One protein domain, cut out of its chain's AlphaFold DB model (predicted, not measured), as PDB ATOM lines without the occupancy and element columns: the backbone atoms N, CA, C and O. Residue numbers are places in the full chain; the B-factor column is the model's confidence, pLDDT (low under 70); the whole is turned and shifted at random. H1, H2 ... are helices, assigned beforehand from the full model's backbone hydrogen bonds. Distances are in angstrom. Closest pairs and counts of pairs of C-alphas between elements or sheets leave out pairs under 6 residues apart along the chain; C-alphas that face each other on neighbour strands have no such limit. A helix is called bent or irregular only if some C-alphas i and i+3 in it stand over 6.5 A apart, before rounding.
ATOM      1  N   SER A 537     -26.245  36.884 -49.508       68.75
ATOM      2  CA  SER A 537     -27.038  37.971 -48.927       68.75
ATOM      3  C   SER A 537     -26.679  38.201 -47.452       68.75
ATOM      4  O   SER A 537     -26.170  37.304 -46.778       68.75
ATOM      5  N   SER A 538     -26.918  39.399 -46.906       65.50
ATOM      6  CA  SER A 538     -26.578  39.693 -45.499       65.50
ATOM      7  C   SER A 538     -27.259  38.713 -44.533       65.50
ATOM      8  O   SER A 538     -26.651  38.283 -43.557       65.50
ATOM      9  N   LEU A 539     -28.484  38.297 -44.871       72.88
ATOM     10  CA  LEU A 539     -29.247  37.250 -44.197       72.88
ATOM     11  C   LEU A 539     -28.594  35.863 -44.322       72.88
ATOM     12  O   LEU A 539     -28.454  35.166 -43.324       72.88
ATOM     13  N   GLU A 540     -28.143  35.468 -45.510       77.00
ATOM     14  CA  GLU A 540     -27.455  34.187 -45.724       77.00
ATOM     15  C   GLU A 540     -26.096  34.147 -44.999       77.00
ATOM     16  O   GLU A 540     -25.721  33.133 -44.407       77.00
ATOM     17  N   ARG A 541     -25.368  35.272 -44.978       78.50
ATOM     18  CA  ARG A 541     -24.150  35.448 -44.171       78.50
ATOM     19  C   ARG A 541     -24.453  35.369 -42.674       78.50
ATOM     20  O   ARG A 541     -23.696  34.709 -41.962       78.50
ATOM     21  N   ALA A 542     -25.562  35.948 -42.213       73.75
ATOM     22  CA  ALA A 542     -26.034  35.814 -40.838       73.75
ATOM     23  C   ALA A 542     -26.368  34.354 -40.495       73.75
ATOM     24  O   ALA A 542     -25.798  33.803 -39.559       73.75
ATOM     25  N   GLN A 543     -27.195  33.680 -41.296       82.25
ATOM     26  CA  GLN A 543     -27.542  32.266 -41.122       82.25
ATOM     27  C   GLN A 543     -26.295  31.363 -41.118       82.25
ATOM     28  O   GLN A 543     -26.164  30.500 -40.250       82.25
ATOM     29  N   LYS A 544     -25.334  31.592 -42.026       85.62
ATOM     30  CA  LYS A 544     -24.053  30.864 -42.065       85.62
ATOM     31  C   LYS A 544     -23.161  31.165 -40.855       85.62
ATOM     32  O   LYS A 544     -22.439  30.269 -40.420       85.62
ATOM     33  N   ALA A 545     -23.198  32.372 -40.292       80.81
ATOM     34  CA  ALA A 545     -22.482  32.707 -39.060       80.81
ATOM     35  C   ALA A 545     -23.135  32.068 -37.820       80.81
ATOM     36  O   ALA A 545     -22.437  31.449 -37.022       80.81
ATOM     37  N   ILE A 546     -24.465  32.122 -37.718       82.06
ATOM     38  CA  ILE A 546     -25.268  31.495 -36.656       82.06
ATOM     39  C   ILE A 546     -25.082  29.970 -36.665       82.06
ATOM     40  O   ILE A 546     -24.817  29.359 -35.634       82.06
ATOM     41  N   ALA A 547     -25.093  29.336 -37.841       80.88
ATOM     42  CA  ALA A 547     -24.799  27.909 -37.967       80.88
ATOM     43  C   ALA A 547     -23.359  27.551 -37.535       80.88
ATOM     44  O   ALA A 547     -23.124  26.465 -37.000       80.88
ATOM     45  N   ARG A 548     -22.381  28.453 -37.726       82.75
ATOM     46  CA  ARG A 548     -21.001  28.267 -37.235       82.75
ATOM     47  C   ARG A 548     -20.914  28.404 -35.714       82.75
ATOM     48  O   ARG A 548     -20.249  27.572 -35.099       82.75
ATOM     49  N   THR A 549     -21.581  29.386 -35.100       76.06
ATOM     50  CA  THR A 549     -21.596  29.535 -33.633       76.06
ATOM     51  C   THR A 549     -22.320  28.366 -32.965       76.06
ATOM     52  O   THR A 549     -21.751  27.773 -32.051       76.06
ATOM     53  N   MET A 550     -23.462  27.914 -33.501       77.62
ATOM     54  CA  MET A 550     -24.113  26.671 -33.057       77.62
ATOM     55  C   MET A 550     -23.174  25.461 -33.166       77.62
ATOM     56  O   MET A 550     -23.039  24.705 -32.208       77.62
ATOM     57  N   LYS A 551     -22.469  25.279 -34.295       78.94
ATOM     58  CA  LYS A 551     -21.525  24.156 -34.484       78.94
ATOM     59  C   LYS A 551     -20.320  24.216 -33.533       78.94
ATOM     60  O   LYS A 551     -19.788  23.169 -33.168       78.94
ATOM     61  N   ALA A 552     -19.898  25.410 -33.116       72.31
ATOM     62  CA  ALA A 552     -18.856  25.596 -32.107       72.31
ATOM     63  C   ALA A 552     -19.362  25.304 -30.680       72.31
ATOM     64  O   ALA A 552     -18.674  24.635 -29.913       72.31
ATOM     65  N   GLN A 553     -20.576  25.741 -30.333       67.62
ATOM     66  CA  GLN A 553     -21.187  25.507 -29.018       67.62
ATOM     67  C   GLN A 553     -21.619  24.042 -28.819       67.62
ATOM     68  O   GLN A 553     -21.372  23.461 -27.760       67.62
ATOM     69  N   ALA A 554     -22.181  23.407 -29.853       62.62
ATOM     70  CA  ALA A 554     -22.619  22.009 -29.824       62.62
ATOM     71  C   ALA A 554     -21.472  21.025 -29.550       62.62
ATOM     72  O   ALA A 554     -21.675  20.035 -28.855       62.62
ATOM     73  N   ARG A 555     -20.249  21.333 -30.008       61.78
ATOM     74  CA  ARG A 555     -19.036  20.565 -29.675       61.78
ATOM     75  C   ARG A 555     -18.668  20.592 -28.185       61.78
ATOM     76  O   ARG A 555     -17.919  19.725 -27.754       61.78
ATOM     77  N   ASN A 556     -19.174  21.562 -27.418       55.41
ATOM     78  CA  ASN A 556     -18.679  21.864 -26.073       55.41
ATOM     79  C   ASN A 556     -19.673  21.607 -24.925       55.41
ATOM     80  O   ASN A 556     -19.210  21.510 -23.782       55.41
ATOM     81  N   ARG A 557     -21.006  21.560 -25.151       56.88
ATOM     82  CA  ARG A 557     -21.947  21.357 -24.018       56.88
ATOM     83  C   ARG A 557     -23.408  20.929 -24.262       56.88
ATOM     84  O   ARG A 557     -24.090  20.681 -23.269       56.88
ATOM     85  N   PHE A 558     -23.931  20.840 -25.488       53.31
ATOM     86  CA  PHE A 558     -25.383  20.639 -25.684       53.31
ATOM     87  C   PHE A 558     -25.855  19.179 -25.587       53.31
ATOM     88  O   PHE A 558     -26.101  18.514 -26.589       53.31
ATOM     89  N   GLY A 559     -26.070  18.712 -24.355       53.94
ATOM     90  CA  GLY A 559     -26.977  17.600 -24.080       53.94
ATOM     91  C   GLY A 559     -28.413  18.101 -23.893       53.94
ATOM     92  O   GLY A 559     -28.692  18.783 -22.913       53.94
ATOM     93  N   GLY A 560     -29.321  17.754 -24.810       55.66
ATOM     94  CA  GLY A 560     -30.775  17.829 -24.587       55.66
ATOM     95  C   GLY A 560     -31.450  19.210 -24.604       55.66
ATOM     96  O   GLY A 560     -32.600  19.296 -24.184       55.66
ATOM     97  N   GLN A 561     -30.799  20.280 -25.075       58.72
ATOM     98  CA  GLN A 561     -31.496  21.555 -25.314       58.72
ATOM     99  C   GLN A 561     -32.295  21.539 -26.624       58.72
ATOM    100  O   GLN A 561     -31.862  20.951 -27.616       58.72
ATOM    101  N   ASP A 562     -33.434  22.237 -26.633       80.62
ATOM    102  CA  ASP A 562     -34.238  22.464 -27.837       80.62
ATOM    103  C   ASP A 562     -33.410  23.224 -28.890       80.62
ATOM    104  O   ASP A 562     -32.864  24.304 -28.632       80.62
ATOM    105  N   ALA A 563     -33.329  22.655 -30.095       78.50
ATOM    106  CA  ALA A 563     -32.586  23.218 -31.216       78.50
ATOM    107  C   ALA A 563     -33.074  24.626 -31.605       78.50
ATOM    108  O   ALA A 563     -32.293  25.413 -32.147       78.50
ATOM    109  N   LEU A 564     -34.335  24.964 -31.305       80.25
ATOM    110  CA  LEU A 564     -34.888  26.298 -31.522       80.25
ATOM    111  C   LEU A 564     -34.247  27.346 -30.600       80.25
ATOM    112  O   LEU A 564     -33.869  28.425 -31.062       80.25
ATOM    113  N   GLN A 565     -34.082  27.020 -29.313       84.38
ATOM    114  CA  GLN A 565     -33.474  27.920 -28.331       84.38
ATOM    115  C   GLN A 565     -31.984  28.108 -28.626       84.38
ATOM    116  O   GLN A 565     -31.509  29.238 -28.677       84.38
ATOM    117  N   ALA A 566     -31.271  27.022 -28.941       83.69
ATOM    118  CA  ALA A 566     -29.868  27.098 -29.348       83.69
ATOM    119  C   ALA A 566     -29.668  27.965 -30.611       83.69
ATOM    120  O   ALA A 566     -28.652  28.652 -30.730       83.69
ATOM    121  N   TYR A 567     -30.635  27.981 -31.542       86.88
ATOM    122  CA  TYR A 567     -30.614  28.894 -32.690       86.88
ATOM    123  C   TYR A 567     -30.870  30.352 -32.274       86.88
ATOM    124  O   TYR A 567     -30.184  31.249 -32.760       86.88
ATOM    125  N   ALA A 568     -31.819  30.606 -31.367       85.88
ATOM    126  CA  ALA A 568     -32.109  31.949 -30.859       85.88
ATOM    127  C   ALA A 568     -30.925  32.555 -30.082       85.88
ATOM    128  O   ALA A 568     -30.557  33.707 -30.320       85.88
ATOM    129  N   ASP A 569     -30.267  31.769 -29.229       86.38
ATOM    130  CA  ASP A 569     -29.082  32.192 -28.476       86.38
ATOM    131  C   ASP A 569     -27.897  32.479 -29.413       86.38
ATOM    132  O   ASP A 569     -27.196  33.485 -29.265       86.38
ATOM    133  N   ALA A 570     -27.701  31.641 -30.438       85.44
ATOM    134  CA  ALA A 570     -26.689  31.848 -31.470       85.44
ATOM    135  C   ALA A 570     -26.993  33.061 -32.376       85.44
ATOM    136  O   ALA A 570     -26.065  33.776 -32.764       85.44
ATOM    137  N   ALA A 571     -28.271  33.338 -32.664       87.88
ATOM    138  CA  ALA A 571     -28.716  34.548 -33.357       87.88
ATOM    139  C   ALA A 571     -28.440  35.805 -32.520       87.88
ATOM    140  O   ALA A 571     -27.847  36.756 -33.030       87.88
ATOM    141  N   GLN A 572     -28.765  35.790 -31.224       90.50
ATOM    142  CA  GLN A 572     -28.455  36.892 -30.310       90.50
ATOM    143  C   GLN A 572     -26.942  37.126 -30.186       90.50
ATOM    144  O   GLN A 572     -26.499  38.275 -30.191       90.50
ATOM    145  N   ALA A 573     -26.139  36.058 -30.121       86.56
ATOM    146  CA  ALA A 573     -24.681  36.148 -30.094       86.56
ATOM    147  C   ALA A 573     -24.108  36.767 -31.383       86.56
ATOM    148  O   ALA A 573     -23.241  37.635 -31.303       86.56
ATOM    149  N   TYR A 574     -24.612  36.377 -32.559       88.38
ATOM    150  CA  TYR A 574     -24.192  36.956 -33.839       88.38
ATOM    151  C   TYR A 574     -24.584  38.434 -33.970       88.38
ATOM    152  O   TYR A 574     -23.747  39.274 -34.306       88.38
ATOM    153  N   VAL A 575     -25.837  38.770 -33.652       89.75
ATOM    154  CA  VAL A 575     -26.354  40.142 -33.746       89.75
ATOM    155  C   VAL A 575     -25.566  41.102 -32.845       89.75
ATOM    156  O   VAL A 575     -25.258  42.218 -33.261       89.75
ATOM    157  N   ARG A 576     -25.122  40.647 -31.664       87.12
ATOM    158  CA  ARG A 576     -24.246  41.421 -30.766       87.12
ATOM    159  C   ARG A 576     -22.884  41.793 -31.367       87.12
ATOM    160  O   ARG A 576     -22.276  42.734 -30.865       87.12
ATOM    161  N   THR A 577     -22.413  41.106 -32.415       87.94
ATOM    162  CA  THR A 577     -21.157  41.444 -33.124       87.94
ATOM    163  C   THR A 577     -21.333  42.415 -34.298       87.94
ATOM    164  O   THR A 577     -20.347  42.828 -34.901       87.94
ATOM    165  N   LEU A 578     -22.569  42.798 -34.638       86.88
ATOM    166  CA  LEU A 578     -22.844  43.712 -35.750       86.88
ATOM    167  C   LEU A 578     -22.604  45.176 -35.357       86.88
ATOM    168  O   LEU A 578     -22.862  45.589 -34.220       86.88
ATOM    169  N   ARG A 579     -22.160  46.003 -36.308       87.69
ATOM    170  CA  ARG A 579     -22.084  47.461 -36.112       87.69
ATOM    171  C   ARG A 579     -23.492  48.041 -36.222       87.69
ATOM    172  O   ARG A 579     -24.342  47.473 -36.904       87.69
ATOM    173  N   SER A 580     -23.752  49.181 -35.583       81.75
ATOM    174  CA  SER A 580     -25.114  49.738 -35.523       81.75
ATOM    175  C   SER A 580     -25.701  50.036 -36.911       81.75
ATOM    176  O   SER A 580     -26.886  49.814 -37.120       81.75
ATOM    177  N   ALA A 581     -24.869  50.419 -37.888       83.44
ATOM    178  CA  ALA A 581     -25.282  50.627 -39.281       83.44
ATOM    179  C   ALA A 581     -25.719  49.340 -40.020       83.44
ATOM    180  O   ALA A 581     -26.471  49.418 -40.989       83.44
ATOM    181  N   ASP A 582     -25.287  48.155 -39.571       85.56
ATOM    182  CA  ASP A 582     -25.643  46.876 -40.201       85.56
ATOM    183  C   ASP A 582     -27.019  46.350 -39.702       85.56
ATOM    184  O   ASP A 582     -27.684  45.574 -40.396       85.56
ATOM    185  N   LEU A 583     -27.489  46.804 -38.526       85.75
ATOM    186  CA  LEU A 583     -28.742  46.353 -37.892       85.75
ATOM    187  C   LEU A 583     -30.027  46.732 -38.673       85.75
ATOM    188  O   LEU A 583     -30.860  45.841 -38.862       85.75
ATOM    189  N   PRO A 584     -30.217  47.966 -39.204       84.44
ATOM    190  CA  PRO A 584     -31.401  48.314 -40.003       84.44
ATOM    191  C   PRO A 584     -31.476  47.552 -41.332       84.44
ATOM    192  O   PRO A 584     -32.556  47.389 -41.906       84.44
ATOM    193  N   GLY A 585     -30.328  47.106 -41.852       83.50
ATOM    194  CA  GLY A 585     -30.263  46.223 -43.014       83.50
ATOM    195  C   GLY A 585     -30.793  44.834 -42.672       83.50
ATOM    196  O   GLY A 585     -31.727  44.355 -43.313       83.50
ATOM    197  N   LEU A 586     -30.253  44.215 -41.616       85.94
ATOM    198  CA  LEU A 586     -30.678  42.880 -41.192       85.94
ATOM    199  C   LEU A 586     -32.148  42.851 -40.739       85.94
ATOM    200  O   LEU A 586     -32.862  41.918 -41.102       85.94
ATOM    201  N   LEU A 587     -32.632  43.881 -40.032       87.38
ATOM    202  CA  LEU A 587     -34.037  43.975 -39.619       87.38
ATOM    203  C   LEU A 587     -34.980  43.934 -40.826       87.38
ATOM    204  O   LEU A 587     -35.885  43.100 -40.855       87.38
ATOM    205  N   ARG A 588     -34.736  44.771 -41.845       84.00
ATOM    206  CA  ARG A 588     -35.533  44.789 -43.085       84.00
ATOM    207  C   ARG A 588     -35.498  43.440 -43.808       84.00
ATOM    208  O   ARG A 588     -36.535  42.972 -44.254       84.00
ATOM    209  N   MET A 589     -34.356  42.748 -43.827       79.38
ATOM    210  CA  MET A 589     -34.260  41.402 -44.419       79.38
ATOM    211  C   MET A 589     -35.009  40.303 -43.641       79.38
ATOM    212  O   MET A 589     -35.265  39.244 -44.207       79.38
ATOM    213  N   THR A 590     -35.389  40.525 -42.376       83.31
ATOM    214  CA  THR A 590     -36.290  39.611 -41.634       83.31
ATOM    215  C   THR A 590     -37.780  39.921 -41.820       83.31
ATOM    216  O   THR A 590     -38.629  39.195 -41.304       83.31
ATOM    217  N   GLN A 591     -38.124  40.987 -42.549       82.88
ATOM    218  CA  GLN A 591     -39.502  41.344 -42.890       82.88
ATOM    219  C   GLN A 591     -39.873  40.710 -44.238       82.88
ATOM    220  O   GLN A 591     -39.958  41.381 -45.262       82.88
ATOM    221  N   VAL A 592     -40.051  39.387 -44.236       75.31
ATOM    222  CA  VAL A 592     -40.547  38.651 -45.407       75.31
ATOM    223  C   VAL A 592     -42.021  39.021 -45.647       75.31
ATOM    224  O   VAL A 592     -42.805  38.908 -44.706       75.31
ATOM    225  N   PRO A 593     -42.418  39.456 -46.860       71.38
ATOM    226  CA  PRO A 593     -43.816  39.759 -47.173       71.38
ATOM    227  C   PRO A 593     -44.710  38.513 -47.162       71.38
ATOM    228  O   PRO A 593     -44.294  37.455 -47.632       71.38
ATOM    229  N   ASP A 594     -45.969  38.660 -46.736       60.50
ATOM    230  CA  ASP A 594     -46.923  37.551 -46.527       60.50
ATOM    231  C   ASP A 594     -47.207  36.688 -47.777       60.50
ATOM    232  O   ASP A 594     -47.685  35.560 -47.666       60.50
ATOM    233  N   PHE A 595     -46.910  37.194 -48.980       59.16
ATOM    234  CA  PHE A 595     -47.051  36.445 -50.234       59.16
ATOM    235  C   PHE A 595     -45.895  35.466 -50.516       59.16
ATOM    236  O   PHE A 595     -46.017  34.610 -51.395       59.16
ATOM    237  N   VAL A 596     -44.773  35.560 -49.795       64.31
ATOM    238  CA  VAL A 596     -43.611  34.679 -49.978       64.31
ATOM    239  C   VAL A 596     -43.754  33.447 -49.086       64.31
ATOM    240  O   VAL A 596     -43.556  33.506 -47.874       64.31
ATOM    241  N   ARG A 597     -44.061  32.294 -49.692       65.25
ATOM    242  CA  ARG A 597     -44.105  31.007 -48.983       65.25
ATOM    243  C   ARG A 597     -42.704  30.584 -48.532       65.25
ATOM    244  O   ARG A 597     -41.917  30.089 -49.334       65.25
ATOM    245  N   ILE A 598     -42.438  30.747 -47.243       82.31
ATOM    246  CA  ILE A 598     -41.280  30.200 -46.529       82.31
ATOM    247  C   ILE A 598     -41.688  28.952 -45.735       82.31
ATOM    248  O   ILE A 598     -42.834  28.843 -45.300       82.31
ATOM    249  N   ASP A 599     -40.757  28.015 -45.548       88.50
ATOM    250  CA  ASP A 599     -40.966  26.861 -44.665       88.50
ATOM    251  C   ASP A 599     -41.087  27.301 -43.195       88.50
ATOM    252  O   ASP A 599     -40.509  28.311 -42.786       88.50
ATOM    253  N   GLU A 600     -41.806  26.532 -42.376       83.06
ATOM    254  CA  GLU A 600     -42.028  26.861 -40.967       83.06
ATOM    255  C   GLU A 600     -40.711  26.889 -40.174       83.06
ATOM    256  O   GLU A 600     -40.531  27.736 -39.293       83.06
ATOM    257  N   ALA A 601     -39.746  26.022 -40.507       81.25
ATOM    258  CA  ALA A 601     -38.433  26.041 -39.870       81.25
ATOM    259  C   ALA A 601     -37.679  27.351 -40.160       81.25
ATOM    260  O   ALA A 601     -37.081  27.932 -39.251       81.25
ATOM    261  N   ASP A 602     -37.740  27.854 -41.396       80.88
ATOM    262  CA  ASP A 602     -37.106  29.119 -41.775       80.88
ATOM    263  C   ASP A 602     -37.885  30.345 -41.286       80.88
ATOM    264  O   ASP A 602     -37.261  31.305 -40.835       80.88
ATOM    265  N   ALA A 603     -39.219  30.293 -41.233       81.94
ATOM    266  CA  ALA A 603     -40.038  31.316 -40.581       81.94
ATOM    267  C   ALA A 603     -39.653  31.489 -39.103       81.94
ATOM    268  O   ALA A 603     -39.412  32.609 -38.645       81.94
ATOM    269  N   ARG A 604     -39.499  30.382 -38.366       86.12
ATOM    270  CA  ARG A 604     -39.052  30.408 -36.966       86.12
ATOM    271  C   ARG A 604     -37.604  30.911 -36.821       86.12
ATOM    272  O   ARG A 604     -37.327  31.693 -35.912       86.12
ATOM    273  N   ARG A 605     -36.683  30.543 -37.727       85.38
ATOM    274  CA  ARG A 605     -35.300  31.083 -37.759       85.38
ATOM    275  C   ARG A 605     -35.273  32.591 -38.022       85.38
ATOM    276  O   ARG A 605     -34.553  33.319 -37.341       85.38
ATOM    277  N   LEU A 606     -36.072  33.075 -38.973       86.19
ATOM    278  CA  LEU A 606     -36.210  34.500 -39.286       86.19
ATOM    279  C   LEU A 606     -36.816  35.275 -38.116       86.19
ATOM    280  O   LEU A 606     -36.319  36.348 -37.780       86.19
ATOM    281  N   GLN A 607     -37.819  34.711 -37.439       89.12
ATOM    282  CA  GLN A 607     -38.386  35.276 -36.217       89.12
ATOM    283  C   GLN A 607     -37.344  35.367 -35.088       89.12
ATOM    284  O   GLN A 607     -37.303  36.379 -34.389       89.12
ATOM    285  N   ALA A 608     -36.470  34.366 -34.935       88.62
ATOM    286  CA  ALA A 608     -35.379  34.395 -33.959       88.62
ATOM    287  C   ALA A 608     -34.334  35.485 -34.275       88.62
ATOM    288  O   ALA A 608     -33.932  36.223 -33.376       88.62
ATOM    289  N   ILE A 609     -33.941  35.651 -35.547       88.19
ATOM    290  CA  ILE A 609     -33.059  36.755 -35.972       88.19
ATOM    291  C   ILE A 609     -33.749  38.108 -35.748       88.19
ATOM    292  O   ILE A 609     -33.132  39.017 -35.200       88.19
ATOM    293  N   LYS A 610     -35.034  38.241 -36.104       91.00
ATOM    294  CA  LYS A 610     -35.817  39.469 -35.902       91.00
ATOM    295  C   LYS A 610     -35.868  39.862 -34.426       91.00
ATOM    296  O   LYS A 610     -35.543  40.996 -34.098       91.00
ATOM    297  N   ALA A 611     -36.194  38.917 -33.542       89.50
ATOM    298  CA  ALA A 611     -36.213  39.140 -32.098       89.50
ATOM    299  C   ALA A 611     -34.833  39.550 -31.559       89.50
ATOM    300  O   ALA A 611     -34.734  40.513 -30.803       89.50
ATOM    301  N   ALA A 612     -33.760  38.880 -31.996       90.81
ATOM    302  CA  ALA A 612     -32.394  39.234 -31.616       90.81
ATOM    303  C   ALA A 612     -32.005  40.659 -32.050       90.81
ATOM    304  O   ALA A 612     -31.371  41.375 -31.272       90.81
ATOM    305  N   VAL A 613     -32.398  41.081 -33.260       90.12
ATOM    306  CA  VAL A 613     -32.156  42.436 -33.789       90.12
ATOM    307  C   VAL A 613     -32.996  43.487 -33.064       90.12
ATOM    308  O   VAL A 613     -32.441  44.506 -32.672       90.12
ATOM    309  N   THR A 614     -34.285  43.241 -32.807       88.94
ATOM    310  CA  THR A 614     -35.131  44.153 -32.015       88.94
ATOM    311  C   THR A 614     -34.588  44.339 -30.593       88.94
ATOM    312  O   THR A 614     -34.469  45.473 -30.142       88.94
ATOM    313  N   ARG A 615     -34.161  43.260 -29.918       89.00
ATOM    314  CA  ARG A 615     -33.506  43.348 -28.599       89.00
ATOM    315  C   ARG A 615     -32.198  44.143 -28.640       89.00
ATOM    316  O   ARG A 615     -31.913  44.911 -27.730       89.00
ATOM    317  N   GLU A 616     -31.388  43.964 -29.681       91.38
ATOM    318  CA  GLU A 616     -30.126  44.697 -29.832       91.38
ATOM    319  C   GLU A 616     -30.345  46.188 -30.145       91.38
ATOM    320  O   GLU A 616     -29.553  47.013 -29.696       91.38
ATOM    321  N   PHE A 617     -31.420  46.537 -30.862       88.31
ATOM    322  CA  PHE A 617     -31.856  47.924 -31.040       88.31
ATOM    323  C   PHE A 617     -32.268  48.555 -29.712       88.31
ATOM    324  O   PHE A 617     -31.661  49.554 -29.335       88.31
ATOM    325  N   ALA A 618     -33.206  47.941 -28.981       85.50
ATOM    326  CA  ALA A 618     -33.697  48.488 -27.714       85.50
ATOM    327  C   ALA A 618     -32.565  48.702 -26.695       85.50
ATOM    328  O   ALA A 618     -32.459  49.733 -26.031       85.50
ATOM    329  N   LEU A 619     -31.622  47.754 -26.650       88.31
ATOM    330  CA  LEU A 619     -30.419  47.881 -25.840       88.31
ATOM    331  C   LEU A 619     -29.543  49.085 -26.236       88.31
ATOM    332  O   LEU A 619     -29.023  49.763 -25.355       88.31
ATOM    333  N   ARG A 620     -29.322  49.334 -27.534       87.00
ATOM    334  CA  ARG A 620     -28.388  50.372 -28.014       87.00
ATOM    335  C   ARG A 620     -28.992  51.772 -28.076       87.00
ATOM    336  O   ARG A 620     -28.255  52.729 -27.849       87.00
ATOM    337  N   ASN A 621     -30.270  51.881 -28.420       86.81
ATOM    338  CA  ASN A 621     -30.943  53.154 -28.668       86.81
ATOM    339  C   ASN A 621     -31.624  53.707 -27.413       86.81
ATOM    340  O   ASN A 621     -31.596  54.916 -27.208       86.81
ATOM    341  N   ASP A 622     -32.175  52.831 -26.571       87.38
ATOM    342  CA  ASP A 622     -33.115  53.244 -25.530       87.38
ATOM    343  C   ASP A 622     -32.455  53.040 -24.153       87.38
ATOM    344  O   ASP A 622     -32.133  53.990 -23.434       87.38
ATOM    345  N   TYR A 623     -32.076  51.795 -23.844       86.69
ATOM    346  CA  TYR A 623     -31.455  51.435 -22.565       86.69
ATOM    347  C   TYR A 623     -30.043  51.997 -22.365       86.69
ATOM    348  O   TYR A 623     -29.738  52.499 -21.284       86.69
ATOM    349  N   MET A 624     -29.144  51.901 -23.354       88.38
ATOM    350  CA  MET A 624     -27.773  52.406 -23.188       88.38
ATOM    351  C   MET A 624     -27.730  53.929 -22.968       88.38
ATOM    352  O   MET A 624     -26.999  54.346 -22.066       88.38
ATOM    353  N   PRO A 625     -28.501  54.766 -23.692       89.38
ATOM    354  CA  PRO A 625     -28.605  56.192 -23.388       89.38
ATOM    355  C   PRO A 625     -29.272  56.493 -22.044       89.38
ATOM    356  O   PRO A 625     -28.714  57.297 -21.300       89.38
ATOM    357  N   ALA A 626     -30.371  55.825 -21.676       85.81
ATOM    358  CA  ALA A 626     -31.028  56.048 -20.382       85.81
ATOM    359  C   ALA A 626     -30.114  55.686 -19.192       85.81
ATOM    360  O   ALA A 626     -29.903  56.495 -18.285       85.81
ATOM    361  N   VAL A 627     -29.469  54.512 -19.231       87.69
ATOM    362  CA  VAL A 627     -28.475  54.100 -18.221       87.69
ATOM    363  C   VAL A 627     -27.283  55.063 -18.199       87.69
ATOM    364  O   VAL A 627     -26.829  55.438 -17.120       87.69
ATOM    365  N   LYS A 628     -26.790  55.515 -19.361       88.44
ATOM    366  CA  LYS A 628     -25.716  56.518 -19.427       88.44
ATOM    367  C   LYS A 628     -26.149  57.848 -18.801       88.44
ATOM    368  O   LYS A 628     -25.354  58.427 -18.069       88.44
ATOM    369  N   GLY A 629     -27.375  58.308 -19.044       86.00
ATOM    370  CA  GLY A 629     -27.931  59.531 -18.460       86.00
ATOM    371  C   GLY A 629     -27.939  59.487 -16.934       86.00
ATOM    372  O   GLY A 629     -27.380  60.376 -16.295       86.00
ATOM    373  N   VAL A 630     -28.462  58.405 -16.348       84.06
ATOM    374  CA  VAL A 630     -28.467  58.207 -14.887       84.06
ATOM    375  C   VAL A 630     -27.045  58.118 -14.320       84.06
ATOM    376  O   VAL A 630     -26.743  58.753 -13.310       84.06
ATOM    377  N   MET A 631     -26.142  57.378 -14.974       82.56
ATOM    378  CA  MET A 631     -24.744  57.259 -14.536       82.56
ATOM    379  C   MET A 631     -23.996  58.600 -14.589       82.56
ATOM    380  O   MET A 631     -23.243  58.905 -13.667       82.56
ATOM    381  N   VAL A 632     -24.222  59.413 -15.627       85.25
ATOM    382  CA  VAL A 632     -23.657  60.766 -15.754       85.25
ATOM    383  C   VAL A 632     -24.231  61.692 -14.680       85.25
ATOM    384  O   VAL A 632     -23.456  62.319 -13.967       85.25
ATOM    385  N   ALA A 633     -25.552  61.713 -14.476       81.19
ATOM    386  CA  ALA A 633     -26.185  62.535 -13.441       81.19
ATOM    387  C   ALA A 633     -25.650  62.216 -12.029       81.19
ATOM    388  O   ALA A 633     -25.300  63.126 -11.274       81.19
ATOM    389  N   LEU A 634     -25.516  60.927 -11.688       79.12
ATOM    390  CA  LEU A 634     -24.996  60.482 -10.389       79.12
ATOM    391  C   LEU A 634     -23.493  60.760 -10.218       79.12
ATOM    392  O   LEU A 634     -23.062  61.109  -9.115       79.12
ATOM    393  N   ARG A 635     -22.685  60.634 -11.279       83.50
ATOM    394  CA  ARG A 635     -21.236  60.904 -11.241       83.50
ATOM    395  C   ARG A 635     -20.920  62.399 -11.195       83.50
ATOM    396  O   ARG A 635     -20.094  62.821 -10.387       83.50
ATOM    397  N   ASP A 636     -21.606  63.199 -12.000       85.25
ATOM    398  CA  ASP A 636     -21.335  64.634 -12.128       85.25
ATOM    399  C   ASP A 636     -21.972  65.435 -10.974       85.25
ATOM    400  O   ASP A 636     -21.667  66.609 -10.789       85.25
ATOM    401  N   GLY A 637     -22.799  64.786 -10.137       82.12
ATOM    402  CA  GLY A 637     -23.438  65.411  -8.975       82.12
ATOM    403  C   GLY A 637     -24.579  66.341  -9.377       82.12
ATOM    404  O   GLY A 637     -24.759  67.397  -8.774       82.12
ATOM    405  N   ALA A 638     -25.311  65.970 -10.431       82.06
ATOM    406  CA  ALA A 638     -26.377  66.780 -10.999       82.06
ATOM    407  C   ALA A 638     -27.506  67.041  -9.985       82.06
ATOM    408  O   ALA A 638     -27.715  66.276  -9.042       82.06
ATOM    409  N   SER A 639     -28.249  68.133 -10.191       80.25
ATOM    410  CA  SER A 639     -29.339  68.516  -9.289       80.25
ATOM    411  C   SER A 639     -30.421  67.424  -9.204       80.25
ATOM    412  O   SER A 639     -30.618  66.691 -10.180       80.25
ATOM    413  N   PRO A 640     -31.174  67.327  -8.086       72.62
ATOM    414  CA  PRO A 640     -32.192  66.290  -7.904       72.62
ATOM    415  C   PRO A 640     -33.197  66.196  -9.059       72.62
ATOM    416  O   PRO A 640     -33.606  65.100  -9.421       72.62
ATOM    417  N   ARG A 641     -33.518  67.330  -9.700       72.44
ATOM    418  CA  ARG A 641     -34.364  67.386 -10.900       72.44
ATOM    419  C   ARG A 641     -33.749  66.654 -12.096       72.44
ATOM    420  O   ARG A 641     -34.409  65.802 -12.665       72.44
ATOM    421  N   VAL A 642     -32.489  66.928 -12.440       77.44
ATOM    422  CA  VAL A 642     -31.805  66.272 -13.574       77.44
ATOM    423  C   VAL A 642     -31.606  64.776 -13.309       77.44
ATOM    424  O   VAL A 642     -31.681  63.964 -14.229       77.44
ATOM    425  N   LEU A 643     -31.393  64.395 -12.045       78.12
ATOM    426  CA  LEU A 643     -31.367  62.991 -11.643       78.12
ATOM    427  C   LEU A 643     -32.753  62.332 -11.771       78.12
ATOM    428  O   LEU A 643     -32.833  61.218 -12.283       78.12
ATOM    429  N   ALA A 644     -33.828  63.009 -11.358       71.31
ATOM    430  CA  ALA A 644     -35.199  62.528 -11.523       71.31
ATOM    431  C   ALA A 644     -35.568  62.370 -13.008       71.31
ATOM    432  O   ALA A 644     -35.965  61.280 -13.398       71.31
ATOM    433  N   ASP A 645     -35.317  63.383 -13.848       75.81
ATOM    434  CA  ASP A 645     -35.572  63.346 -15.297       75.81
ATOM    435  C   ASP A 645     -34.866  62.138 -15.966       75.81
ATOM    436  O   ASP A 645     -35.448  61.419 -16.785       75.81
ATOM    437  N   ALA A 646     -33.613  61.857 -15.578       77.88
ATOM    438  CA  ALA A 646     -32.859  60.699 -16.064       77.88
ATOM    439  C   ALA A 646     -33.403  59.356 -15.533       77.88
ATOM    440  O   ALA A 646     -33.425  58.358 -16.260       77.88
ATOM    441  N   LEU A 647     -33.844  59.312 -14.272       77.88
ATOM    442  CA  LEU A 647     -34.437  58.121 -13.661       77.88
ATOM    443  C   LEU A 647     -35.839  57.825 -14.203       77.88
ATOM    444  O   LEU A 647     -36.160  56.649 -14.352       77.88
ATOM    445  N   ASP A 648     -36.646  58.834 -14.535       76.94
ATOM    446  CA  ASP A 648     -37.941  58.669 -15.206       76.94
ATOM    447  C   ASP A 648     -37.744  58.126 -16.625       76.94
ATOM    448  O   ASP A 648     -38.411  57.163 -17.001       76.94
ATOM    449  N   SER A 649     -36.760  58.638 -17.378       81.12
ATOM    450  CA  SER A 649     -36.378  58.076 -18.683       81.12
ATOM    451  C   SER A 649     -35.992  56.592 -18.583       81.12
ATOM    452  O   SER A 649     -36.502  55.770 -19.345       81.12
ATOM    453  N   LEU A 650     -35.164  56.208 -17.603       83.19
ATOM    454  CA  LEU A 650     -34.830  54.796 -17.390       83.19
ATOM    455  C   LEU A 650     -36.027  53.971 -16.892       83.19
ATOM    456  O   LEU A 650     -36.173  52.810 -17.269       83.19
ATOM    457  N   THR A 651     -36.887  54.547 -16.055       79.00
ATOM    458  CA  THR A 651     -38.078  53.880 -15.507       79.00
ATOM    459  C   THR A 651     -39.127  53.629 -16.588       79.00
ATOM    460  O   THR A 651     -39.769  52.580 -16.567       79.00
ATOM    461  N   TYR A 652     -39.257  54.539 -17.556       83.81
ATOM    462  CA  TYR A 652     -40.067  54.366 -18.758       83.81
ATOM    463  C   TYR A 652     -39.555  53.190 -19.602       83.81
ATOM    464  O   TYR A 652     -40.332  52.284 -19.898       83.81
ATOM    465  N   GLU A 653     -38.249  53.106 -19.885       84.62
ATOM    466  CA  GLU A 653     -37.715  51.955 -20.631       84.62
ATOM    467  C   GLU A 653     -37.794  50.642 -19.843       84.62
ATOM    468  O   GLU A 653     -38.154  49.600 -20.383       84.62
ATOM    469  N   MET A 654     -37.593  50.667 -18.523       79.12
ATOM    470  CA  MET A 654     -37.843  49.492 -17.679       79.12
ATOM    471  C   MET A 654     -39.314  49.029 -17.673       79.12
ATOM    472  O   MET A 654     -39.565  47.882 -17.303       79.12
ATOM    473  N   GLN A 655     -40.261  49.875 -18.095       79.25
ATOM    474  CA  GLN A 655     -41.665  49.521 -18.338       79.25
ATOM    475  C   GLN A 655     -41.958  49.164 -19.811       79.25
ATOM    476  O   GLN A 655     -42.967  48.508 -20.067       79.25
ATOM    477  N   SER A 656     -41.101  49.555 -20.766       75.88
ATOM    478  CA  SER A 656     -41.245  49.230 -22.195       75.88
ATOM    479  C   SER A 656     -40.830  47.782 -22.510       75.88
ATOM    480  O   SER A 656     -41.419  47.142 -23.384       75.88
ATOM    481  N   ALA A 657     -39.881  47.210 -21.757       74.12
ATOM    482  CA  ALA A 657     -39.558  45.786 -21.845       74.12
ATOM    483  C   ALA A 657     -40.664  44.879 -21.273       74.12
ATOM    484  O   ALA A 657     -41.272  45.160 -20.242       74.12
ATOM    485  N   GLY A 658     -40.854  43.710 -21.895       70.94
ATOM    486  CA  GLY A 658     -41.935  42.756 -21.601       70.94
ATOM    487  C   GLY A 658     -41.879  42.031 -20.244       70.94
ATOM    488  O   GLY A 658     -42.586  41.041 -20.060       70.94
ATOM    489  N   GLY A 659     -41.048  42.487 -19.305       77.69
ATOM    490  CA  GLY A 659     -40.942  41.950 -17.951       77.69
ATOM    491  C   GLY A 659     -39.744  42.510 -17.179       77.69
ATOM    492  O   GLY A 659     -38.718  42.856 -17.763       77.69
ATOM    493  N   VAL A 660     -39.855  42.546 -15.846       72.62
ATOM    494  CA  VAL A 660     -38.822  43.098 -14.945       72.62
ATOM    495  C   VAL A 660     -37.472  42.385 -15.103       72.62
ATOM    496  O   VAL A 660     -36.433  43.042 -15.096       72.62
ATOM    497  N   ASP A 661     -37.475  41.067 -15.315       75.38
ATOM    498  CA  ASP A 661     -36.252  40.281 -15.535       75.38
ATOM    499  C   ASP A 661     -35.557  40.638 -16.863       75.38
ATOM    500  O   ASP A 661     -34.329  40.643 -16.948       75.38
ATOM    501  N   GLU A 662     -36.331  40.971 -17.904       76.50
ATOM    502  CA  GLU A 662     -35.803  41.391 -19.206       76.50
ATOM    503  C   GLU A 662     -35.264  42.827 -19.138       76.50
ATOM    504  O   GLU A 662     -34.150  43.079 -19.601       76.50
ATOM    505  N   ALA A 663     -35.968  43.730 -18.450       76.38
ATOM    506  CA  ALA A 663     -35.472  45.064 -18.125       76.38
ATOM    507  C   ALA A 663     -34.167  45.016 -17.305       76.38
ATOM    508  O   ALA A 663     -33.204  45.714 -17.626       76.38
ATOM    509  N   GLN A 664     -34.088  44.152 -16.284       80.00
ATOM    510  CA  GLN A 664     -32.861  43.948 -15.509       80.00
ATOM    511  C   GLN A 664     -31.728  43.405 -16.390       80.00
ATOM    512  O   GLN A 664     -30.603  43.899 -16.301       80.00
ATOM    513  N   ALA A 665     -32.007  42.430 -17.261       78.44
ATOM    514  CA  ALA A 665     -31.015  41.876 -18.179       78.44
ATOM    515  C   ALA A 665     -30.497  42.918 -19.187       78.44
ATOM    516  O   ALA A 665     -29.297  42.935 -19.471       78.44
ATOM    517  N   PHE A 666     -31.356  43.811 -19.694       81.25
ATOM    518  CA  PHE A 666     -30.934  44.929 -20.539       81.25
ATOM    519  C   PHE A 666     -30.062  45.928 -19.781       81.25
ATOM    520  O   PHE A 666     -28.979  46.258 -20.266       81.25
ATOM    521  N   CYS A 667     -30.454  46.343 -18.574       78.50
ATOM    522  CA  CYS A 667     -29.639  47.231 -17.743       78.50
ATOM    523  C   CYS A 667     -28.277  46.599 -17.373       78.50
ATOM    524  O   CYS A 667     -27.254  47.279 -17.447       78.50
ATOM    525  N   GLU A 668     -28.214  45.293 -17.066       82.06
ATOM    526  CA  GLU A 668     -26.938  44.584 -16.865       82.06
ATOM    527  C   GLU A 668     -26.049  44.615 -18.114       82.06
ATOM    528  O   GLU A 668     -24.833  44.784 -18.002       82.06
ATOM    529  N   LEU A 669     -26.625  44.450 -19.308       81.25
ATOM    530  CA  LEU A 669     -25.864  44.443 -20.559       81.25
ATOM    531  C   LEU A 669     -25.471  45.854 -21.016       81.25
ATOM    532  O   LEU A 669     -24.406  46.011 -21.608       81.25
ATOM    533  N   ALA A 670     -26.271  46.874 -20.695       83.75
ATOM    534  CA  ALA A 670     -25.951  48.279 -20.921       83.75
ATOM    535  C   ALA A 670     -24.759  48.717 -20.057       83.75
ATOM    536  O   ALA A 670     -23.760  49.187 -20.601       83.75
ATOM    537  N   VAL A 671     -24.796  48.469 -18.739       82.75
ATOM    538  CA  VAL A 671     -23.679  48.786 -17.824       82.75
ATOM    539  C   VAL A 671     -22.382  48.099 -18.269       82.75
ATOM    540  O   VAL A 671     -21.341  48.747 -18.336       82.75
ATOM    541  N   ARG A 672     -22.440  46.818 -18.670       82.00
ATOM    542  CA  ARG A 672     -21.274  46.074 -19.195       82.00
ATOM    543  C   ARG A 672     -20.777  46.544 -20.572       82.00
ATOM    544  O   ARG A 672     -19.698  46.127 -20.977       82.00
ATOM    545  N   ARG A 673     -21.552  47.341 -21.319       82.19
ATOM    546  CA  ARG A 673     -21.202  47.843 -22.667       82.19
ATOM    547  C   ARG A 673     -20.812  49.312 -22.715       82.19
ATOM    548  O   ARG A 673     -20.183  49.723 -23.681       82.19
ATOM    549  N   LEU A 674     -21.194  50.088 -21.707       81.88
ATOM    550  CA  LEU A 674     -20.752  51.472 -21.547       81.88
ATOM    551  C   LEU A 674     -19.288  51.570 -21.071       81.88
ATOM    552  O   LEU A 674     -18.759  52.674 -21.038       81.88
ATOM    553  N   ASP A 675     -18.669  50.431 -20.716       79.38
ATOM    554  CA  ASP A 675     -17.264  50.263 -20.294       79.38
ATOM    555  C   ASP A 675     -16.809  51.320 -19.271       79.38
ATOM    556  O   ASP A 675     -15.728  51.903 -19.342       79.38
ATOM    557  N   LEU A 676     -17.716  51.624 -18.336       77.56
ATOM    558  CA  LEU A 676     -17.550  52.720 -17.390       77.56
ATOM    559  C   LEU A 676     -16.399  52.413 -16.420       77.56
ATOM    560  O   LEU A 676     -16.312  51.283 -15.925       77.56
ATOM    561  N   PRO A 677     -15.549  53.405 -16.086       77.94
ATOM    562  CA  PRO A 677     -14.467  53.208 -15.135       77.94
ATOM    563  C   PRO A 677     -14.975  52.594 -13.829       77.94
ATOM    564  O   PRO A 677     -16.002  52.997 -13.279       77.94
ATOM    565  N   ARG A 678     -14.219  51.638 -13.274       70.88
ATOM    566  CA  ARG A 678     -14.558  51.014 -11.981       70.88
ATOM    567  C   ARG A 678     -14.691  52.055 -10.860       70.88
ATOM    568  O   ARG A 678     -15.476  51.846  -9.941       70.88
ATOM    569  N   GLN A 679     -13.962  53.166 -10.970       72.56
ATOM    570  CA  GLN A 679     -14.049  54.324 -10.079       72.56
ATOM    571  C   GLN A 679     -15.396  55.054 -10.224       72.56
ATOM    572  O   GLN A 679     -16.072  55.219  -9.215       72.56
ATOM    573  N   ASP A 680     -15.845  55.387 -11.442       71.44
ATOM    574  CA  ASP A 680     -17.175  55.965 -11.706       71.44
ATOM    575  C   ASP A 680     -18.294  55.063 -11.152       71.44
ATOM    576  O   ASP A 680     -19.182  55.528 -10.440       71.44
ATOM    577  N   LEU A 681     -18.219  53.750 -11.404       69.00
ATOM    578  CA  LEU A 681     -19.181  52.764 -10.892       69.00
ATOM    579  C   LEU A 681     -19.196  52.698  -9.352       69.00
ATOM    580  O   LEU A 681     -20.260  52.546  -8.752       69.00
ATOM    581  N   GLN A 682     -18.039  52.842  -8.696       69.25
ATOM    582  CA  GLN A 682     -17.941  52.893  -7.232       69.25
ATOM    583  C   GLN A 682     -18.427  54.230  -6.650       69.25
ATOM    584  O   GLN A 682     -19.142  54.215  -5.651       69.25
ATOM    585  N   ALA A 683     -18.114  55.364  -7.281       72.56
ATOM    586  CA  ALA A 683     -18.590  56.685  -6.869       72.56
ATOM    587  C   ALA A 683     -20.121  56.795  -6.982       72.56
ATOM    588  O   ALA A 683     -20.781  57.325  -6.088       72.56
ATOM    589  N   VAL A 684     -20.706  56.221  -8.038       68.50
ATOM    590  CA  VAL A 684     -22.162  56.128  -8.192       68.50
ATOM    591  C   VAL A 684     -22.785  55.200  -7.140       68.50
ATOM    592  O   VAL A 684     -23.768  55.586  -6.509       68.50
ATOM    593  N   LEU A 685     -22.196  54.028  -6.862       69.81
ATOM    594  CA  LEU A 685     -22.656  53.154  -5.768       69.81
ATOM    595  C   LEU A 685     -22.601  53.826  -4.388       69.81
ATOM    596  O   LEU A 685     -23.448  53.531  -3.550       69.81
ATOM    597  N   GLN A 686     -21.629  54.710  -4.147       73.88
ATOM    598  CA  GLN A 686     -21.520  55.471  -2.898       73.88
ATOM    599  C   GLN A 686     -22.587  56.567  -2.782       73.88
ATOM    600  O   GLN A 686     -23.066  56.811  -1.682       73.88
ATOM    601  N   ARG A 687     -23.001  57.185  -3.897       71.06
ATOM    602  CA  ARG A 687     -23.999  58.271  -3.905       71.06
ATOM    603  C   ARG A 687     -25.453  57.804  -3.931       71.06
ATOM    604  O   ARG A 687     -26.303  58.512  -3.407       71.06
ATOM    605  N   ILE A 688     -25.764  56.631  -4.491       68.00
ATOM    606  CA  ILE A 688     -27.148  56.110  -4.530       68.00
ATOM    607  C   ILE A 688     -27.817  56.063  -3.133       68.00
ATOM    608  O   ILE A 688     -28.972  56.483  -3.042       68.00
ATOM    609  N   PRO A 689     -27.152  55.613  -2.045       66.75
ATOM    610  CA  PRO A 689     -27.696  55.696  -0.687       66.75
ATOM    611  C   PRO A 689     -28.009  57.128  -0.238       66.75
ATOM    612  O   PRO A 689     -29.098  57.369   0.279       66.75
ATOM    613  N   ASP A 690     -27.099  58.076  -0.475       67.75
ATOM    614  CA  ASP A 690     -27.269  59.478  -0.072       67.75
ATOM    615  C   ASP A 690     -28.386  60.168  -0.866       67.75
ATOM    616  O   ASP A 690     -29.200  60.888  -0.292       67.75
ATOM    617  N   SER A 691     -28.487  59.902  -2.174       62.09
ATOM    618  CA  SER A 691     -29.585  60.386  -3.022       62.09
ATOM    619  C   SER A 691     -30.936  59.801  -2.601       62.09
ATOM    620  O   SER A 691     -31.919  60.533  -2.530       62.09
ATOM    621  N   ALA A 692     -30.993  58.507  -2.266       58.19
ATOM    622  CA  ALA A 692     -32.213  57.879  -1.759       58.19
ATOM    623  C   ALA A 692     -32.612  58.423  -0.374       58.19
ATOM    624  O   ALA A 692     -33.798  58.610  -0.117       58.19
ATOM    625  N   ALA A 693     -31.642  58.723   0.495       58.06
ATOM    626  CA  ALA A 693     -31.882  59.339   1.800       58.06
ATOM    627  C   ALA A 693     -32.267  60.829   1.705       58.06
ATOM    628  O   ALA A 693     -32.983  61.330   2.571       58.06
ATOM    629  N   LEU A 694     -31.822  61.542   0.663       56.25
ATOM    630  CA  LEU A 694     -32.292  62.892   0.331       56.25
ATOM    631  C   LEU A 694     -33.754  62.872  -0.127       56.25
ATOM    632  O   LEU A 694     -34.565  63.591   0.449       56.25
ATOM    633  N   ASP A 695     -34.105  62.003  -1.078       56.81
ATOM    634  CA  ASP A 695     -35.489  61.834  -1.548       56.81
ATOM    635  C   ASP A 695     -36.426  61.390  -0.406       56.81
ATOM    636  O   ASP A 695     -37.537  61.897  -0.259       56.81
ATOM    637  N   GLU A 696     -35.959  60.509   0.484       54.09
ATOM    638  CA  GLU A 696     -36.712  60.089   1.671       54.09
ATOM    639  C   GLU A 696     -36.881  61.219   2.710       54.09
ATOM    640  O   GLU A 696     -37.941  61.324   3.323       54.09
ATOM    641  N   ARG A 697     -35.914  62.142   2.836       53.84
ATOM    642  CA  ARG A 697     -36.061  63.367   3.649       53.84
ATOM    643  C   ARG A 697     -36.985  64.407   3.015       53.84
ATOM    644  O   ARG A 697     -37.709  65.082   3.744       53.84
ATOM    645  N   GLU A 698     -37.009  64.540   1.689       52.41
ATOM    646  CA  GLU A 698     -37.985  65.409   1.019       52.41
ATOM    647  C   GLU A 698     -39.418  64.874   1.189       52.41
ATOM    648  O   GLU A 698     -40.332  65.658   1.456       52.41
ATOM    649  N   ARG A 699     -39.623  63.546   1.162       49.56
ATOM    650  CA  ARG A 699     -40.925  62.920   1.482       49.56
ATOM    651  C   ARG A 699     -41.442  63.285   2.876       49.56
ATOM    652  O   ARG A 699     -42.649  63.485   3.010       49.56
ATOM    653  N   ASP A 700     -40.565  63.407   3.872       47.81
ATOM    654  CA  ASP A 700     -40.936  63.804   5.239       47.81
ATOM    655  C   ASP A 700     -41.256  65.308   5.374       47.81
ATOM    656  O   ASP A 700     -42.009  65.692   6.269       47.81
ATOM    657  N   MET A 701     -40.761  66.166   4.469       41.84
ATOM    658  CA  MET A 701     -41.110  67.601   4.425       41.84
ATOM    659  C   MET A 701     -42.385  67.905   3.617       41.84
ATOM    660  O   MET A 701     -43.073  68.897   3.870       41.84
ATOM    661  N   ILE A 702     -42.742  67.038   2.664       43.91
ATOM    662  CA  ILE A 702     -43.913  67.185   1.780       43.91
ATOM    663  C   ILE A 702     -45.305  67.271   2.471       43.91
ATOM    664  O   ILE A 702     -46.189  67.877   1.858       43.91
ATOM    665  N   PRO A 703     -45.574  66.776   3.705       43.62
ATOM    666  CA  PRO A 703     -46.909  66.860   4.321       43.62
ATOM    667  C   PRO A 703     -47.483  68.274   4.521       43.62
ATOM    668  O   PRO A 703     -48.682  68.403   4.761       43.62
ATOM    669  N   LEU A 704     -46.662  69.327   4.438       44.75
ATOM    670  CA  LEU A 704     -47.069  70.705   4.739       44.75
ATOM    671  C   LEU A 704     -47.780  71.445   3.587       44.75
ATOM    672  O   LEU A 704     -48.380  72.488   3.838       44.75
ATOM    673  N   PHE A 705     -47.774  70.927   2.350       38.81
ATOM    674  CA  PHE A 705     -48.394  71.602   1.196       38.81
ATOM    675  C   PHE A 705     -49.354  70.696   0.406       38.81
ATOM    676  O   PHE A 705     -48.995  69.618  -0.065       38.81
ATOM    677  N   ARG A 706     -50.594  71.170   0.198       37.97
ATOM    678  CA  ARG A 706     -51.744  70.399  -0.336       37.97
ATOM    679  C   ARG A 706     -51.640  69.919  -1.803       37.97
ATOM    680  O   ARG A 706     -52.592  69.330  -2.300       37.97
ATOM    681  N   GLY A 707     -50.527  70.145  -2.504       39.03
ATOM    682  CA  GLY A 707     -50.414  69.947  -3.961       39.03
ATOM    683  C   GLY A 707     -49.629  68.719  -4.451       39.03
ATOM    684  O   GLY A 707     -49.358  68.633  -5.646       39.03
ATOM    685  N   HIS A 708     -49.168  67.811  -3.580       47.09
ATOM    686  CA  HIS A 708     -48.065  66.883  -3.923       47.09
ATOM    687  C   HIS A 708     -48.349  65.374  -3.790       47.09
ATOM    688  O   HIS A 708     -47.421  64.566  -3.705       47.09
ATOM    689  N   ALA A 709     -49.615  64.958  -3.906       43.97
ATOM    690  CA  ALA A 709     -49.957  63.543  -4.112       43.97
ATOM    691  C   ALA A 709     -49.268  62.947  -5.361       43.97
ATOM    692  O   ALA A 709     -48.873  61.783  -5.358       43.97
ATOM    693  N   GLN A 710     -49.072  63.762  -6.405       44.41
ATOM    694  CA  GLN A 710     -48.415  63.351  -7.645       44.41
ATOM    695  C   GLN A 710     -46.912  63.076  -7.448       44.41
ATOM    696  O   GLN A 710     -46.477  61.955  -7.703       44.41
ATOM    697  N   ARG A 711     -46.163  64.015  -6.842       41.09
ATOM    698  CA  ARG A 711     -44.729  63.842  -6.513       41.09
ATOM    699  C   ARG A 711     -44.452  62.625  -5.636       41.09
ATOM    700  O   ARG A 711     -43.478  61.913  -5.852       41.09
ATOM    701  N   ARG A 712     -45.336  62.334  -4.676       43.41
ATOM    702  CA  ARG A 712     -45.231  61.125  -3.844       43.41
ATOM    703  C   ARG A 712     -45.360  59.836  -4.666       43.41
ATOM    704  O   ARG A 712     -44.693  58.855  -4.350       43.41
ATOM    705  N   ASN A 713     -46.187  59.830  -5.711       48.09
ATOM    706  CA  ASN A 713     -46.319  58.692  -6.623       48.09
ATOM    707  C   ASN A 713     -45.159  58.611  -7.628       48.09
ATOM    708  O   ASN A 713     -44.724  57.508  -7.948       48.09
ATOM    709  N   GLU A 714     -44.632  59.747  -8.090       47.38
ATOM    710  CA  GLU A 714     -43.440  59.837  -8.947       47.38
ATOM    711  C   GLU A 714     -42.208  59.265  -8.214       47.38
ATOM    712  O   GLU A 714     -41.639  58.270  -8.660       47.38
ATOM    713  N   ALA A 715     -41.900  59.740  -7.002       44.41
ATOM    714  CA  ALA A 715     -40.805  59.208  -6.181       44.41
ATOM    715  C   ALA A 715     -40.926  57.690  -5.899       44.41
ATOM    716  O   ALA A 715     -39.935  56.957  -5.921       44.41
ATOM    717  N   LEU A 716     -42.147  57.176  -5.690       51.28
ATOM    718  CA  LEU A 716     -42.388  55.736  -5.515       51.28
ATOM    719  C   LEU A 716     -42.183  54.915  -6.804       51.28
ATOM    720  O   LEU A 716     -41.817  53.741  -6.706       51.28
ATOM    721  N   ARG A 717     -42.373  55.506  -7.993       54.66
ATOM    722  CA  ARG A 717     -42.122  54.858  -9.296       54.66
ATOM    723  C   ARG A 717     -40.634  54.720  -9.620       54.66
ATOM    724  O   ARG A 717     -40.278  53.760 -10.295       54.66
ATOM    725  N   LEU A 718     -39.777  55.611  -9.114       53.81
ATOM    726  CA  LEU A 718     -38.330  55.609  -9.386       53.81
ATOM    727  C   LEU A 718     -37.527  54.618  -8.519       53.81
ATOM    728  O   LEU A 718     -36.481  54.109  -8.935       53.81
ATOM    729  N   MET A 719     -38.018  54.289  -7.316       60.22
ATOM    730  CA  MET A 719     -37.326  53.388  -6.377       60.22
ATOM    731  C   MET A 719     -36.953  51.997  -6.947       60.22
ATOM    732  O   MET A 719     -35.869  51.507  -6.614       60.22
ATOM    733  N   PRO A 720     -37.774  51.323  -7.783       63.25
ATOM    734  CA  PRO A 720     -37.397  50.068  -8.434       63.25
ATOM    735  C   PRO A 720     -36.213  50.209  -9.399       63.25
ATOM    736  O   PRO A 720     -35.350  49.333  -9.404       63.25
ATOM    737  N   ALA A 721     -36.126  51.304 -10.164       60.84
ATOM    738  CA  ALA A 721     -35.026  51.542 -11.099       60.84
ATOM    739  C   ALA A 721     -33.702  51.791 -10.357       60.84
ATOM    740  O   ALA A 721     -32.695  51.151 -10.664       60.84
ATOM    741  N   LEU A 722     -33.720  52.620  -9.304       63.06
ATOM    742  CA  LEU A 722     -32.561  52.837  -8.423       63.06
ATOM    743  C   LEU A 722     -32.081  51.541  -7.752       63.06
ATOM    744  O   LEU A 722     -30.888  51.238  -7.767       63.06
ATOM    745  N   ARG A 723     -33.001  50.736  -7.200       68.12
ATOM    746  CA  ARG A 723     -32.670  49.434  -6.588       68.12
ATOM    747  C   ARG A 723     -32.152  48.429  -7.620       68.12
ATOM    748  O   ARG A 723     -31.214  47.690  -7.325       68.12
ATOM    749  N   GLY A 724     -32.723  48.433  -8.825       67.12
ATOM    750  CA  GLY A 724     -32.257  47.651  -9.966       67.12
ATOM    751  C   GLY A 724     -30.818  48.000 -10.331       67.12
ATOM    752  O   GLY A 724     -29.955  47.125 -10.285       67.12
ATOM    753  N   LEU A 725     -30.527  49.276 -10.601       68.06
ATOM    754  CA  LEU A 725     -29.174  49.757 -10.888       68.06
ATOM    755  C   LEU A 725     -28.184  49.434  -9.764       68.06
ATOM    756  O   LEU A 725     -27.109  48.911 -10.048       68.06
ATOM    757  N   ALA A 726     -28.538  49.655  -8.496       70.00
ATOM    758  CA  ALA A 726     -27.665  49.323  -7.369       70.00
ATOM    759  C   ALA A 726     -27.317  47.822  -7.325       70.00
ATOM    760  O   ALA A 726     -26.150  47.458  -7.163       70.00
ATOM    761  N   ALA A 727     -28.300  46.940  -7.543       75.00
ATOM    762  CA  ALA A 727     -28.091  45.491  -7.631       75.00
ATOM    763  C   ALA A 727     -27.301  45.061  -8.885       75.00
ATOM    764  O   ALA A 727     -26.657  44.014  -8.882       75.00
ATOM    765  N   ILE A 728     -27.339  45.847  -9.961       74.06
ATOM    766  CA  ILE A 728     -26.603  45.601 -11.209       74.06
ATOM    767  C   ILE A 728     -25.142  46.040 -11.088       74.06
ATOM    768  O   ILE A 728     -24.237  45.267 -11.399       74.06
ATOM    769  N   VAL A 729     -24.889  47.256 -10.606       72.88
ATOM    770  CA  VAL A 729     -23.531  47.801 -10.494       72.88
ATOM    771  C   VAL A 729     -22.743  47.068  -9.402       72.88
ATOM    772  O   VAL A 729     -21.565  46.777  -9.593       72.88
ATOM    773  N   SER A 730     -23.394  46.641  -8.313       74.75
ATOM    774  CA  SER A 730     -22.758  45.779  -7.299       74.75
ATOM    775  C   SER A 730     -22.413  44.368  -7.803       74.75
ATOM    776  O   SER A 730     -21.408  43.816  -7.366       74.75
ATOM    777  N   LYS A 731     -23.160  43.801  -8.767       76.81
ATOM    778  CA  LYS A 731     -22.744  42.585  -9.507       76.81
ATOM    779  C   LYS A 731     -21.583  42.856 -10.473       76.81
ATOM    780  O   LYS A 731     -20.790  41.955 -10.736       76.81
ATOM    781  N   ALA A 732     -21.517  44.058 -11.053       69.88
ATOM    782  CA  ALA A 732     -20.521  44.426 -12.061       69.88
ATOM    783  C   ALA A 732     -19.138  44.732 -11.459       69.88
ATOM    784  O   ALA A 732     -18.123  44.486 -12.108       69.88
ATOM    785  N   VAL A 733     -19.080  45.233 -10.222       74.19
ATOM    786  CA  VAL A 733     -17.827  45.420  -9.479       74.19
ATOM    787  C   VAL A 733     -17.414  44.081  -8.844       74.19
ATOM    788  O   VAL A 733     -18.057  43.649  -7.889       74.19
TER     789      VAL A 733
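AT A GLANCE: This is residues 537 to 733 of the 1008 residues of an uncharacterized protein of Bordetella genomosp. 9 (UniProt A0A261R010). One long helix, H4, is a spine that joins two lobes: in one, H2 and H3 pack on its first half and H1 packs on H2 and H3; in the other, H5, H6 and H7 pack on its last half, and the arm H8b of H8 packs on these three, away from H4. In the second lobe H7 leads away from the end of H4, and H8, which is bent but runs nearly straight, folds back beside it. The printed part has 197 residues with eight named helices, H1 to H8 in order along the chain, and no named strand; its class is all helix, with mostly crossed packing. It is loose, with a radius of gyration of the C-alphas of 21.0 A, and elongated, spanning 67 by 39 by 34 A.

HOW THE PARTS SIT: Begin with H4, residues 600 to 636, the hub, which touches five helices and has a kink of 26 degrees near residue 624. Its residues 604 to 616 alone touch H2, residues 563 to 575, at a steep tilt of 46 degrees; the closest C-alphas, of Gln 572 and Ala 612, are 4.8 A apart. H3, residues 580 to 589, forms a helical hairpin with H4, closest at the C-alphas of Leu 587 and Lys 610, 6.1 A. H1, residues 538 to 554, touches H2 at the C-alphas of Ile 546 and Ala 570, 5.4 A, at a steep tilt of 61 degrees. Now look along residues 622 to 634 of H4, which alone touch H5, residues 640 to 656: this helical hairpin has a shallow tilt of 10 degrees, closest at the C-alphas of Ala 626 and Leu 650, 5.0 A. H6, residues 660 to 671, touches H4 with residues 666 to 671 alone, closest at the C-alphas of Met 624 and Ala 670, 5.0 A. H7, residues 678 to 704, is about perpendicular to H4 at 73 degrees and touches it with residues 680 to 688 alone, closest at the C-alphas of Leu 634 and Val 684, 5.6 A. H8, residues 709 to 732, was assigned as one helix by its hydrogen bonds but is bent, C-alphas 717 and 720 being 6.8 A apart; its arms are H8a, residues 709 to 717, and H8b, residues 720 to 732. H8b touches H6 at the C-alphas of Glu 668 and Ile 728, 5.8 A, and H7 at those of Leu 685 and Ala 726, 6.5 A. H8a touches no helix. Every O i to N i+4 pair is within hydrogen-bond range in H1, H2, H5, H6 and H8a, against 4 of 6 in H3, 30 of 33 in H4, 19 of 23 in H7 and 8 of 9 in H8b.

IN THESE COORDINATES: Find C-alpha 600 at (-42.028, 26.861, -40.967); from there H4 runs 51.8 A to C-alpha 636 at (-21.335, 64.634, -12.128). H7 measures 41.5 A, H1 and H5 24.0 A each. H8b ends at C-alpha 732, (-20.521, 44.426, -12.061).

THE WHOLE: The C-alphas farthest apart, of Arg 555 and Leu 704, are 67.0 A apart. The printed part has no cut, and no link is long. The mean pLDDT of the printed part is 74.2; look for low values at residues 688 to 725 and 553 to 561, among others.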